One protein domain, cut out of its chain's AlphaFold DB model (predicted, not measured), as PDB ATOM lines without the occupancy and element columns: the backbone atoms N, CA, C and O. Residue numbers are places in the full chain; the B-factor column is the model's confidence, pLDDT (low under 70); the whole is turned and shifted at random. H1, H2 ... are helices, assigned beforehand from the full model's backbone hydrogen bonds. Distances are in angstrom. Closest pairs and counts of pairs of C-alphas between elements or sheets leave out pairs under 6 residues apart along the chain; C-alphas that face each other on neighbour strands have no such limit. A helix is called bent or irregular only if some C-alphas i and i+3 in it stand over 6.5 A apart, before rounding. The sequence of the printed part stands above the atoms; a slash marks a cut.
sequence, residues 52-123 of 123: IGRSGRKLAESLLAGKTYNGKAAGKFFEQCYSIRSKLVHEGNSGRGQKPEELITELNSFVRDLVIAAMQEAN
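AT A GLANCE: This is residues 52 to 123 of the 123 residues of an uncharacterized protein of Alienimonas californiensis (UniProt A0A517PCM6). Two helices, H1 and H2, lie side by side as a hairpin, and the long helix H3 is laid across one side of the pair, its early part over H2 and its later part over the end of H1. H3 runs along the longest direction of the domain, and its few contacts with H1 and H2 tie it only thinly to the hairpin. The printed part has 72 residues, with three named helices in the order H1, H2, H3 and no named strand; the class is all helix. It is compact, with a radius of gyration of the C-alphas of 12.5 A, and elongated, spanning 40 by 23 by 15 A.

HOW THE PARTS SIT: Start at H1, residues 52 to 63, and go on to H2, residues 74 to 91: they form a helical hairpin and touch at a shallow tilt of 23 degrees, opposite ways. Look at Arg 57 and Gly 75, whose C-alphas are the closest of the two, 4.6 A apart; H2 touches H1 with residues 74 to 82 alone. Next comes H3, residues 100 to 121, which touches H1 at a steep tilt of 64 degrees, the same way. H1 touches H3 with residues 60 to 63 alone, and H3 touches H1 with residues 114 to 118 alone; the closest C-alphas are those of Leu 63 and Ala 117, 6.0 A apart. H2 and H3 only just touch, with 3 pairs of C-alphas within 8 A, at a steep tilt of 59 degrees, opposite ways; the closest C-alphas are those of Ile 84 and Pro 100, 7.3 A apart, and H3 uses residues 100 to 110 alone. The helix packing is mostly crossed, but only just: 1 of the 3 touching pairs is at a shallow tilt. In H1 and H2 every O i to N i+4 pair is within hydrogen-bond range; in H3 it is 16 of 18.

IN THESE COORDINATES: Find C-alpha 52 at (8.440, -10.677, 9.555); from there H1 runs 16.1 A to C-alpha 63. Find C-alpha 74 at (9.730, -14.754, 24.449), where H2 begins its 25.3 A. H3, 29.8 A long, ends at C-alpha 121 at (-7.119, -16.152, 20.457). H3 has a kink of 39 degrees near residue 107 and is irregular: C-alphas 102 and 105 are 7.5 A apart.

THE WHOLE: The C-alphas farthest apart are those of Arg 96 and Asn 123, 42.0 A. The printed part has no cut, and both links are short; in the first, residues 68 to 69 pair antiparallel with residues 72 to 73. The mean pLDDT of the printed part is 92.0, and residue 123, the chain's last, is the one printed residue under 70.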
ATOM      1  N   ILE A  52       8.732  -9.375   8.932       89.44
ATOM      2  CA  ILE A  52       8.440 -10.677   9.555       89.44
ATOM      3  C   ILE A  52       9.086 -10.764  10.945       89.44
ATOM      4  O   ILE A  52       8.431 -11.139  11.913       89.44
ATOM      5  N   GLY A  53      10.351 -10.347  11.063       91.38
ATOM      6  CA  GLY A  53      11.075 -10.350  12.335       91.38
ATOM      7  C   GLY A  53      10.410  -9.476  13.402       91.38
ATOM      8  O   GLY A  53      10.269  -9.893  14.550       91.38
ATOM      9  N   ARG A  54       9.946  -8.279  13.027       91.88
ATOM     10  CA  ARG A  54       9.262  -7.376  13.958       91.88
ATOM     11  C   ARG A  54       7.868  -7.873  14.326       91.88
ATOM     12  O   ARG A  54       7.514  -7.838  15.500       91.88
ATOM     13  N   SER A  55       7.122  -8.367  13.345       92.69
ATOM     14  CA  SER A  55       5.776  -8.909  13.535       92.69
ATOM     15  C   SER A  55       5.810 -10.139  14.440       92.69
ATOM     16  O   SER A  55       5.074 -10.206  15.418       92.69
ATOM     17  N   GLY A  56       6.734 -11.071  14.198       93.00
ATOM     18  CA  GLY A  56       6.867 -12.266  15.027       93.00
ATOM     19  C   GLY A  56       7.391 -11.989  16.430       93.00
ATOM     20  O   GLY A  56       6.935 -12.620  17.381       93.00
ATOM     21  N   ARG A  57       8.263 -10.986  16.600       94.44
ATOM     22  CA  ARG A  57       8.639 -10.519  17.937       94.44
ATOM     23  C   ARG A  57       7.422  -9.999  18.698       94.44
ATOM     24  O   ARG A  57       7.211 -10.427  19.827       94.44
ATOM     25  N   LYS A  58       6.645  -9.095  18.091       93.31
ATOM     26  CA  LYS A  58       5.436  -8.527  18.708       93.31
ATOM     27  C   LYS A  58       4.434  -9.620  19.078       93.31
ATOM     28  O   LYS A  58       3.928  -9.616  20.194       93.31
ATOM     29  N   LEU A  59       4.206 -10.579  18.178       93.25
ATOM     30  CA  LEU A  59       3.325 -11.717  18.433       93.25
ATOM     31  C   LEU A  59       3.798 -12.523  19.652       93.25
ATOM     32  O   LEU A  59       3.010 -12.807  20.547       93.25
ATOM     33  N   ALA A  60       5.092 -12.847  19.722       95.31
ATOM     34  CA  ALA A  60       5.664 -13.580  20.849       95.31
ATOM     35  C   ALA A  60       5.600 -12.791  22.168       95.31
ATOM     36  O   ALA A  60       5.374 -13.378  23.222       95.31
ATOM     37  N   GLU A  61       5.799 -11.472  22.123       95.12
ATOM     38  CA  GLU A  61       5.651 -10.589  23.287       95.12
ATOM     39  C   GLU A  61       4.199 -10.526  23.780       95.12
ATOM     40  O   GLU A  61       3.988 -10.474  24.988       95.12
ATOM     41  N   SER A  62       3.224 -10.574  22.866       94.50
ATOM     42  CA  SER A  62       1.792 -10.556  23.182       94.50
ATOM     43  C   SER A  62       1.310 -11.897  23.744       94.50
ATOM     44  O   SER A  62       0.863 -11.974  24.885       94.50
ATOM     45  N   LEU A  63       1.458 -12.973  22.967       95.31
ATOM     46  CA  LEU A  63       0.876 -14.284  23.270       95.31
ATOM     47  C   LEU A  63       1.577 -15.027  24.406       95.31
ATOM     48  O   LEU A  63       0.976 -15.850  25.092       95.31
ATOM     49  N   LEU A  64       2.876 -14.785  24.580       96.50
ATOM     50  CA  LEU A  64       3.718 -15.504  25.537       96.50
ATOM     51  C   LEU A  64       4.302 -14.549  26.582       96.50
ATOM     52  O   LEU A  64       5.406 -14.769  27.091       96.50
ATOM     53  N   ALA A  65       3.566 -13.480  26.901       95.44
ATOM     54  CA  ALA A  65       3.941 -12.515  27.924       95.44
ATOM     55  C   ALA A  65       4.309 -13.221  29.244       95.44
ATOM     56  O   ALA A  65       3.605 -14.105  29.728       95.44
ATOM     57  N   GLY A  66       5.458 -12.853  29.816       94.62
ATOM     58  CA  GLY A  66       5.980 -13.447  31.052       94.62
ATOM     59  C   GLY A  66       6.679 -14.804  30.895       94.62
ATOM     60  O   GLY A  66       7.351 -15.233  31.832       94.62
ATOM     61  N   LYS A  67       6.604 -15.468  29.732       97.62
ATOM     62  CA  LYS A  67       7.352 -16.708  29.485       97.62
ATOM     63  C   LYS A  67       8.800 -16.436  29.084       97.62
ATOM     64  O   LYS A  67       9.125 -15.450  28.412       97.62
ATOM     65  N   THR A  68       9.669 -17.371  29.457       97.69
ATOM     66  CA  THR A  68      11.088 -17.362  29.099       97.69
ATOM     67  C   THR A  68      11.501 -18.665  28.440       97.69
ATOM     68  O   THR A  68      11.073 -19.728  28.876       97.69
ATOM     69  N   TYR A  69      12.389 -18.568  27.457       97.06
ATOM     70  CA  TYR A  69      12.938 -19.691  26.702       97.06
ATOM     71  C   TYR A  69      14.447 -19.512  26.617       97.06
ATOM     72  O   TYR A  69      14.922 -18.433  26.241       97.06
ATOM     73  N   ASN A  70      15.212 -20.523  27.031       94.69
ATOM     74  CA  ASN A  70      16.672 -20.438  27.138       94.69
ATOM     75  C   ASN A  70      17.154 -19.180  27.906       94.69
ATOM     76  O   ASN A  70      18.048 -18.450  27.469       94.69
ATOM     77  N   GLY A  71      16.470 -18.850  29.010       95.25
ATOM     78  CA  GLY A  71      16.765 -17.676  29.844       95.25
ATOM     79  C   GLY A  71      16.451 -16.311  29.211       95.25
ATOM     80  O   GLY A  71      16.854 -15.282  29.752       95.25
ATOM     81  N   LYS A  72      15.753 -16.263  28.069       96.88
ATOM     82  CA  LYS A  72      15.358 -15.020  27.385       96.88
ATOM     83  C   LYS A  72      13.845 -14.854  27.398       96.88
ATOM     84  O   LYS A  72      13.120 -15.829  27.249       96.88
ATOM     85  N   ALA A  73      13.366 -13.616  27.497       97.81
ATOM     86  CA  ALA A  73      11.955 -13.310  27.262       97.81
ATOM     87  C   ALA A  73      11.523 -13.756  25.851       97.81
ATOM     88  O   ALA A  73      12.322 -13.669  24.914       97.81
ATOM     89  N   ALA A  74      10.266 -14.180  25.690       97.06
ATOM     90  CA  ALA A  74       9.730 -14.754  24.449       97.06
ATOM     91  C   ALA A  74      10.082 -13.960  23.173       97.06
ATOM     92  O   ALA A  74      10.620 -14.529  22.225       97.06
ATOM     93  N   GLY A  75       9.883 -12.637  23.166       96.38
ATOM     94  CA  GLY A  75      10.247 -11.787  22.024       96.38
ATOM     95  C   GLY A  75      11.742 -11.802  21.686       96.38
ATOM     96  O   GLY A  75      12.124 -11.840  20.517       96.38
ATOM     97  N   LYS A  76      12.609 -11.824  22.704       96.56
ATOM     98  CA  LYS A  76      14.070 -11.887  22.529       96.56
ATOM     99  C   LYS A  76      14.534 -13.261  22.064       96.56
ATOM    100  O   LYS A  76      15.477 -13.348  21.279       96.56
ATOM    101  N   PHE A  77      13.881 -14.315  22.537       96.50
ATOM    102  CA  PHE A  77      14.123 -15.664  22.051       96.50
ATOM    103  C   PHE A  77      13.714 -15.800  20.576       96.50
ATOM    104  O   PHE A  77      14.510 -16.270  19.765       96.50
ATOM    105  N   PHE A  78      12.543 -15.271  20.194       95.38
ATOM    106  CA  PHE A  78      12.118 -15.215  18.794       95.38
ATOM    107  C   PHE A  78      13.144 -14.495  17.908       95.38
ATOM    108  O   PHE A  78      13.535 -15.033  16.874       95.38
ATOM    109  N   GLU A  79      13.619 -13.311  18.314       94.56
ATOM    110  CA  GLU A  79      14.643 -12.565  17.566       94.56
ATOM    111  C   GLU A  79      15.913 -13.393  17.332       94.56
ATOM    112  O   GLU A  79      16.459 -13.379  16.227       94.56
ATOM    113  N   GLN A  80      16.368 -14.143  18.341       94.44
ATOM    114  CA  GLN A  80      17.532 -15.017  18.211       94.44
ATOM    115  C   GLN A  80      17.288 -16.118  17.171       94.44
ATOM    116  O   GLN A  80      18.077 -16.267  16.235       94.44
ATOM    117  N   CYS A  81      16.190 -16.863  17.300       93.81
ATOM    118  CA  CYS A  81      15.857 -17.950  16.379       93.81
ATOM    119  C   CYS A  81      15.645 -17.438  14.948       93.81
ATOM    120  O   CYS A  81      16.142 -18.035  13.990       93.81
ATOM    121  N   TYR A  82      14.964 -16.299  14.796       93.44
ATOM    122  CA  TYR A  82      14.739 -15.675  13.497       93.44
ATOM    123  C   TYR A  82      16.049 -15.189  12.867       93.44
ATOM    124  O   TYR A  82      16.261 -15.400  11.673       93.44
ATOM    125  N   SER A  83      16.966 -14.612  13.652       92.50
ATOM    126  CA  SER A  83      18.286 -14.208  13.159       92.50
ATOM    127  C   SER A  83      19.109 -15.399  12.668       92.50
ATOM    128  O   SER A  83      19.729 -15.294  11.612       92.50
ATOM    129  N   ILE A  84      19.119 -16.514  13.406       93.38
ATOM    130  CA  ILE A  84      19.825 -17.738  12.998       93.38
ATOM    131  C   ILE A  84      19.234 -18.271  11.693       93.38
ATOM    132  O   ILE A  84      19.974 -18.529  10.746       93.38
ATOM    133  N   ARG A  85      17.901 -18.380  11.607       92.00
ATOM    134  CA  ARG A  85      17.221 -18.801  10.374       92.00
ATOM    135  C   ARG A  85      17.578 -17.885   9.205       92.00
ATOM    136  O   ARG A  85      17.891 -18.385   8.134       92.00
ATOM    137  N   SER A  86      17.510 -16.568   9.397       91.38
ATOM    138  CA  SER A  86      17.813 -15.582   8.355       91.38
ATOM    139  C   SER A  86      19.212 -15.807   7.783       91.38
ATOM    140  O   SER A  86      19.373 -15.872   6.569       91.38
ATOM    141  N   LYS A  87      20.215 -16.011   8.644       92.94
ATOM    142  CA  LYS A  87      21.583 -16.316   8.205       92.94
ATOM    143  C   LYS A  87      21.686 -17.661   7.498       92.94
ATOM    144  O   LYS A  87      22.330 -17.745   6.463       92.94
ATOM    145  N   LEU A  88      21.004 -18.695   7.988       91.69
ATOM    146  CA  LEU A  88      21.014 -20.001   7.324       91.69
ATOM    147  C   LEU A  88      20.432 -19.913   5.910       91.69
ATOM    148  O   LEU A  88      21.004 -20.471   4.980       91.69
ATOM    149  N   VAL A  89      19.325 -19.184   5.747       91.06
ATOM    150  CA  VAL A  89      18.646 -19.007   4.457       91.06
ATOM    151  C   VAL A  89      19.472 -18.160   3.489       91.06
ATOM    152  O   VAL A  89      19.543 -18.496   2.312       91.06
ATOM    153  N   HIS A  90      20.084 -17.070   3.959       90.06
ATOM    154  CA  HIS A  90      20.758 -16.107   3.080       90.06
ATOM    155  C   HIS A  90      22.259 -16.356   2.904       90.06
ATOM    156  O   HIS A  90      22.818 -16.009   1.869       90.06
ATOM    157  N   GLU A  91      22.917 -16.950   3.895       92.38
ATOM    158  CA  GLU A  91      24.378 -17.089   3.957       92.38
ATOM    159  C   GLU A  91      24.836 -18.552   4.092       92.38
ATOM    160  O   GLU A  91      26.037 -18.816   4.150       92.38
ATOM    161  N   GLY A  92      23.909 -19.513   4.205       91.75
ATOM    162  CA  GLY A  92      24.232 -20.936   4.354       91.75
ATOM    163  C   GLY A  92      24.908 -21.308   5.681       91.75
ATOM    164  O   GLY A  92      25.452 -22.402   5.802       91.75
ATOM    165  N   ASN A  93      24.902 -20.417   6.680       91.44
ATOM    166  CA  ASN A  93      25.534 -20.637   7.984       91.44
ATOM    167  C   ASN A  93      24.702 -20.034   9.133       91.44
ATOM    168  O   ASN A  93      23.831 -19.201   8.913       91.44
ATOM    169  N   SER A  94      24.954 -20.442  10.379       86.19
ATOM    170  CA  SER A  94      24.208 -19.974  11.562       86.19
ATOM    171  C   SER A  94      24.697 -18.635  12.136       86.19
ATOM    172  O   SER A  94      24.097 -18.094  13.069       86.19
ATOM    173  N   GLY A  95      25.773 -18.073  11.590       85.44
ATOM    174  CA  GLY A  95      26.524 -16.969  12.167       85.44
ATOM    175  C   GLY A  95      27.564 -17.428  13.193       85.44
ATOM    176  O   GLY A  95      27.404 -18.417  13.907       85.44
ATOM    177  N   ARG A  96      28.658 -16.666  13.293       83.25
ATOM    178  CA  ARG A  96      29.780 -16.983  14.185       83.25
ATOM    179  C   ARG A  96      29.327 -17.082  15.647       83.25
ATOM    180  O   ARG A  96      28.730 -16.149  16.178       83.25
ATOM    181  N   GLY A  97      29.650 -18.205  16.291       81.56
ATOM    182  CA  GLY A  97      29.370 -18.447  17.711       81.56
ATOM    183  C   GLY A  97      27.924 -18.831  18.035       81.56
ATOM    184  O   GLY A  97      27.609 -19.010  19.207       81.56
ATOM    185  N   GLN A  98      27.049 -18.969  17.035       84.25
ATOM    186  CA  GLN A  98      25.717 -19.535  17.235       84.25
ATOM    187  C   GLN A  98      25.778 -21.055  17.110       84.25
ATOM    188  O   GLN A  98      26.373 -21.577  16.166       84.25
ATOM    189  N   LYS A  99      25.105 -21.740  18.031       87.25
ATOM    190  CA  LYS A  99      24.957 -23.196  18.056       87.25
ATOM    191  C   LYS A  99      23.471 -23.554  17.999       87.25
ATOM    192  O   LYS A  99      22.837 -23.691  19.047       87.25
ATOM    193  N   PRO A 100      22.864 -23.584  16.797       88.31
ATOM    194  CA  PRO A 100      21.430 -23.828  16.638       88.31
ATOM    195  C   PRO A 100      20.960 -25.118  17.315       88.31
ATOM    196  O   PRO A 100      19.844 -25.167  17.825       88.31
ATOM    197  N   GLU A 101      21.821 -26.133  17.354       90.31
ATOM    198  CA  GLU A 101      21.591 -27.424  17.993       90.31
ATOM    199  C   GLU A 101      21.275 -27.310  19.491       90.31
ATOM    200  O   GLU A 101      20.418 -28.037  19.990       90.31
ATOM    201  N   GLU A 102      21.876 -26.344  20.191       91.88
ATOM    202  CA  GLU A 102      21.627 -26.100  21.618       91.88
ATOM    203  C   GLU A 102      20.252 -25.446  21.861       91.88
ATOM    204  O   GLU A 102      19.741 -25.466  22.978       91.88
ATOM    205  N   LEU A 103      19.620 -24.886  20.821       92.94
ATOM    206  CA  LEU A 103      18.333 -24.191  20.921       92.94
ATOM    207  C   LEU A 103      17.135 -25.070  20.551       92.94
ATOM    208  O   LEU A 103      16.004 -24.638  20.759       92.94
ATOM    209  N   ILE A 104      17.342 -26.273  20.001       91.62
ATOM    210  CA  ILE A 104      16.267 -27.088  19.402       91.62
ATOM    211  C   ILE A 104      15.150 -27.396  20.408       91.62
ATOM    212  O   ILE A 104      13.971 -27.226  20.093       91.62
ATOM    213  N   THR A 105      15.500 -27.819  21.624       94.06
ATOM    214  CA  THR A 105      14.515 -28.177  22.660       94.06
ATOM    215  C   THR A 105      13.642 -26.987  23.053       94.06
ATOM    216  O   THR A 105      12.416 -27.099  23.140       94.06
ATOM    217  N   GLU A 106      14.270 -25.830  23.246       95.44
ATOM    218  CA  GLU A 106      13.578 -24.595  23.613       95.44
ATOM    219  C   GLU A 106      12.776 -24.030  22.443       95.44
ATOM    220  O   GLU A 106      11.651 -23.575  22.627       95.44
ATOM    221  N   LEU A 107      13.289 -24.149  21.217       94.75
ATOM    222  CA  LEU A 107      12.576 -23.765  20.006       94.75
ATOM    223  C   LEU A 107      11.297 -24.588  19.826       94.75
ATOM    224  O   LEU A 107      10.253 -24.021  19.517       94.75
ATOM    225  N   ASN A 108      11.349 -25.899  20.060       94.19
ATOM    226  CA  ASN A 108      10.165 -26.756  19.989       94.19
ATOM    227  C   ASN A 108       9.115 -26.356  21.035       94.19
ATOM    228  O   ASN A 108       7.930 -26.268  20.714       94.19
ATOM    229  N   SER A 109       9.550 -26.079  22.266       95.62
ATOM    230  CA  SER A 109       8.662 -25.626  23.344       95.62
ATOM    231  C   SER A 109       8.043 -24.266  23.023       95.62
ATOM    232  O   SER A 109       6.832 -24.101  23.142       95.62
ATOM    233  N   PHE A 110       8.849 -23.322  22.533       96.25
ATOM    234  CA  PHE A 110       8.404 -22.004  22.089       96.25
ATOM    235  C   PHE A 110       7.367 -22.089  20.967       96.25
ATOM    236  O   PHE A 110       6.301 -21.490  21.073       96.25
ATOM    237  N   VAL A 111       7.648 -22.847  19.901       94.56
ATOM    238  CA  VAL A 111       6.734 -22.974  18.754       94.56
ATOM    239  C   VAL A 111       5.423 -23.628  19.174       94.56
ATOM    240  O   VAL A 111       4.363 -23.140  18.789       94.56
ATOM    241  N   ARG A 112       5.475 -24.695  19.982       94.56
ATOM    242  CA  ARG A 112       4.273 -25.353  20.509       94.56
ATOM    243  C   ARG A 112       3.410 -24.365  21.288       94.56
ATOM    244  O   ARG A 112       2.219 -24.255  21.018       94.56
ATOM    245  N   ASP A 113       4.011 -23.656  22.236       95.69
ATOM    246  CA  ASP A 113       3.298 -22.710  23.083       95.69
ATOM    247  C   ASP A 113       2.689 -21.563  22.264       95.69
ATOM    248  O   ASP A 113       1.551 -21.174  22.518       95.69
ATOM    249  N   LEU A 114       3.420 -21.056  21.266       94.12
ATOM    250  CA  LEU A 114       2.954 -19.981  20.393       94.12
ATOM    251  C   LEU A 114       1.757 -20.416  19.539       94.12
ATOM    252  O   LEU A 114       0.786 -19.674  19.435       94.12
ATOM    253  N   VAL A 115       1.807 -21.617  18.953       92.44
ATOM    254  CA  VAL A 115       0.703 -22.154  18.142       92.44
ATOM    255  C   VAL A 115      -0.533 -22.406  19.004       92.44
ATOM    256  O   VAL A 115      -1.629 -22.035  18.594       92.44
ATOM    257  N   ILE A 116      -0.374 -22.975  20.206       93.44
ATOM    258  CA  ILE A 116      -1.494 -23.172  21.140       93.44
ATOM    259  C   ILE A 116      -2.142 -21.828  21.491       93.44
ATOM    260  O   ILE A 116      -3.361 -21.710  21.402       93.44
ATOM    261  N   ALA A 117      -1.343 -20.819  21.848       93.88
ATOM    262  CA  ALA A 117      -1.858 -19.497  22.198       93.88
ATOM    263  C   ALA A 117      -2.575 -18.824  21.012       93.88
ATOM    264  O   ALA A 117      -3.674 -18.302  21.177       93.88
ATOM    265  N   ALA A 118      -2.010 -18.908  19.803       90.44
ATOM    266  CA  ALA A 118      -2.629 -18.353  18.598       90.44
ATOM    267  C   ALA A 118      -3.974 -19.026  18.267       90.44
ATOM    268  O   ALA A 118      -4.925 -18.355  17.879       90.44
ATOM    269  N   MET A 119      -4.083 -20.346  18.456       89.62
ATOM    270  CA  MET A 119      -5.349 -21.068  18.277       89.62
ATOM    271  C   MET A 119      -6.402 -20.699  19.331       89.62
ATOM    272  O   MET A 119      -7.593 -20.839  19.068       89.62
ATOM    273  N   GLN A 120      -5.984 -20.266  20.522       90.12
ATOM    274  CA  GLN A 120      -6.892 -19.842  21.588       90.12
ATOM    275  C   GLN A 120      -7.432 -18.427  21.368       90.12
ATOM    276  O   GLN A 120      -8.595 -18.206  21.670       90.12
ATOM    277  N   GLU A 121      -6.638 -17.499  20.820       84.75
ATOM    278  CA  GLU A 121      -7.119 -16.152  20.457       84.75
ATOM    279  C   GLU A 121      -8.064 -16.143  19.245       84.75
ATOM    280  O   GLU A 121      -8.837 -15.205  19.077       84.75
ATOM    281  N   ALA A 122      -8.009 -17.172  18.395       73.94
ATOM    282  CA  ALA A 122      -8.883 -17.293  17.229       73.94
ATOM    283  C   ALA A 122     -10.320 -17.765  17.560       73.94
ATOM    284  O   ALA A 122     -11.149 -17.814  16.649       73.94
ATOM    285  N   ASN A 123     -10.601 -18.128  18.820       52.03
ATOM    286  CA  ASN A 123     -11.913 -18.571  19.321       52.03
ATOM    287  C   ASN A 123     -12.564 -17.506  20.207       52.03
ATOM    288  O   ASN A 123     -13.810 -17.401  20.152       52.03
TER     289      ASN A 123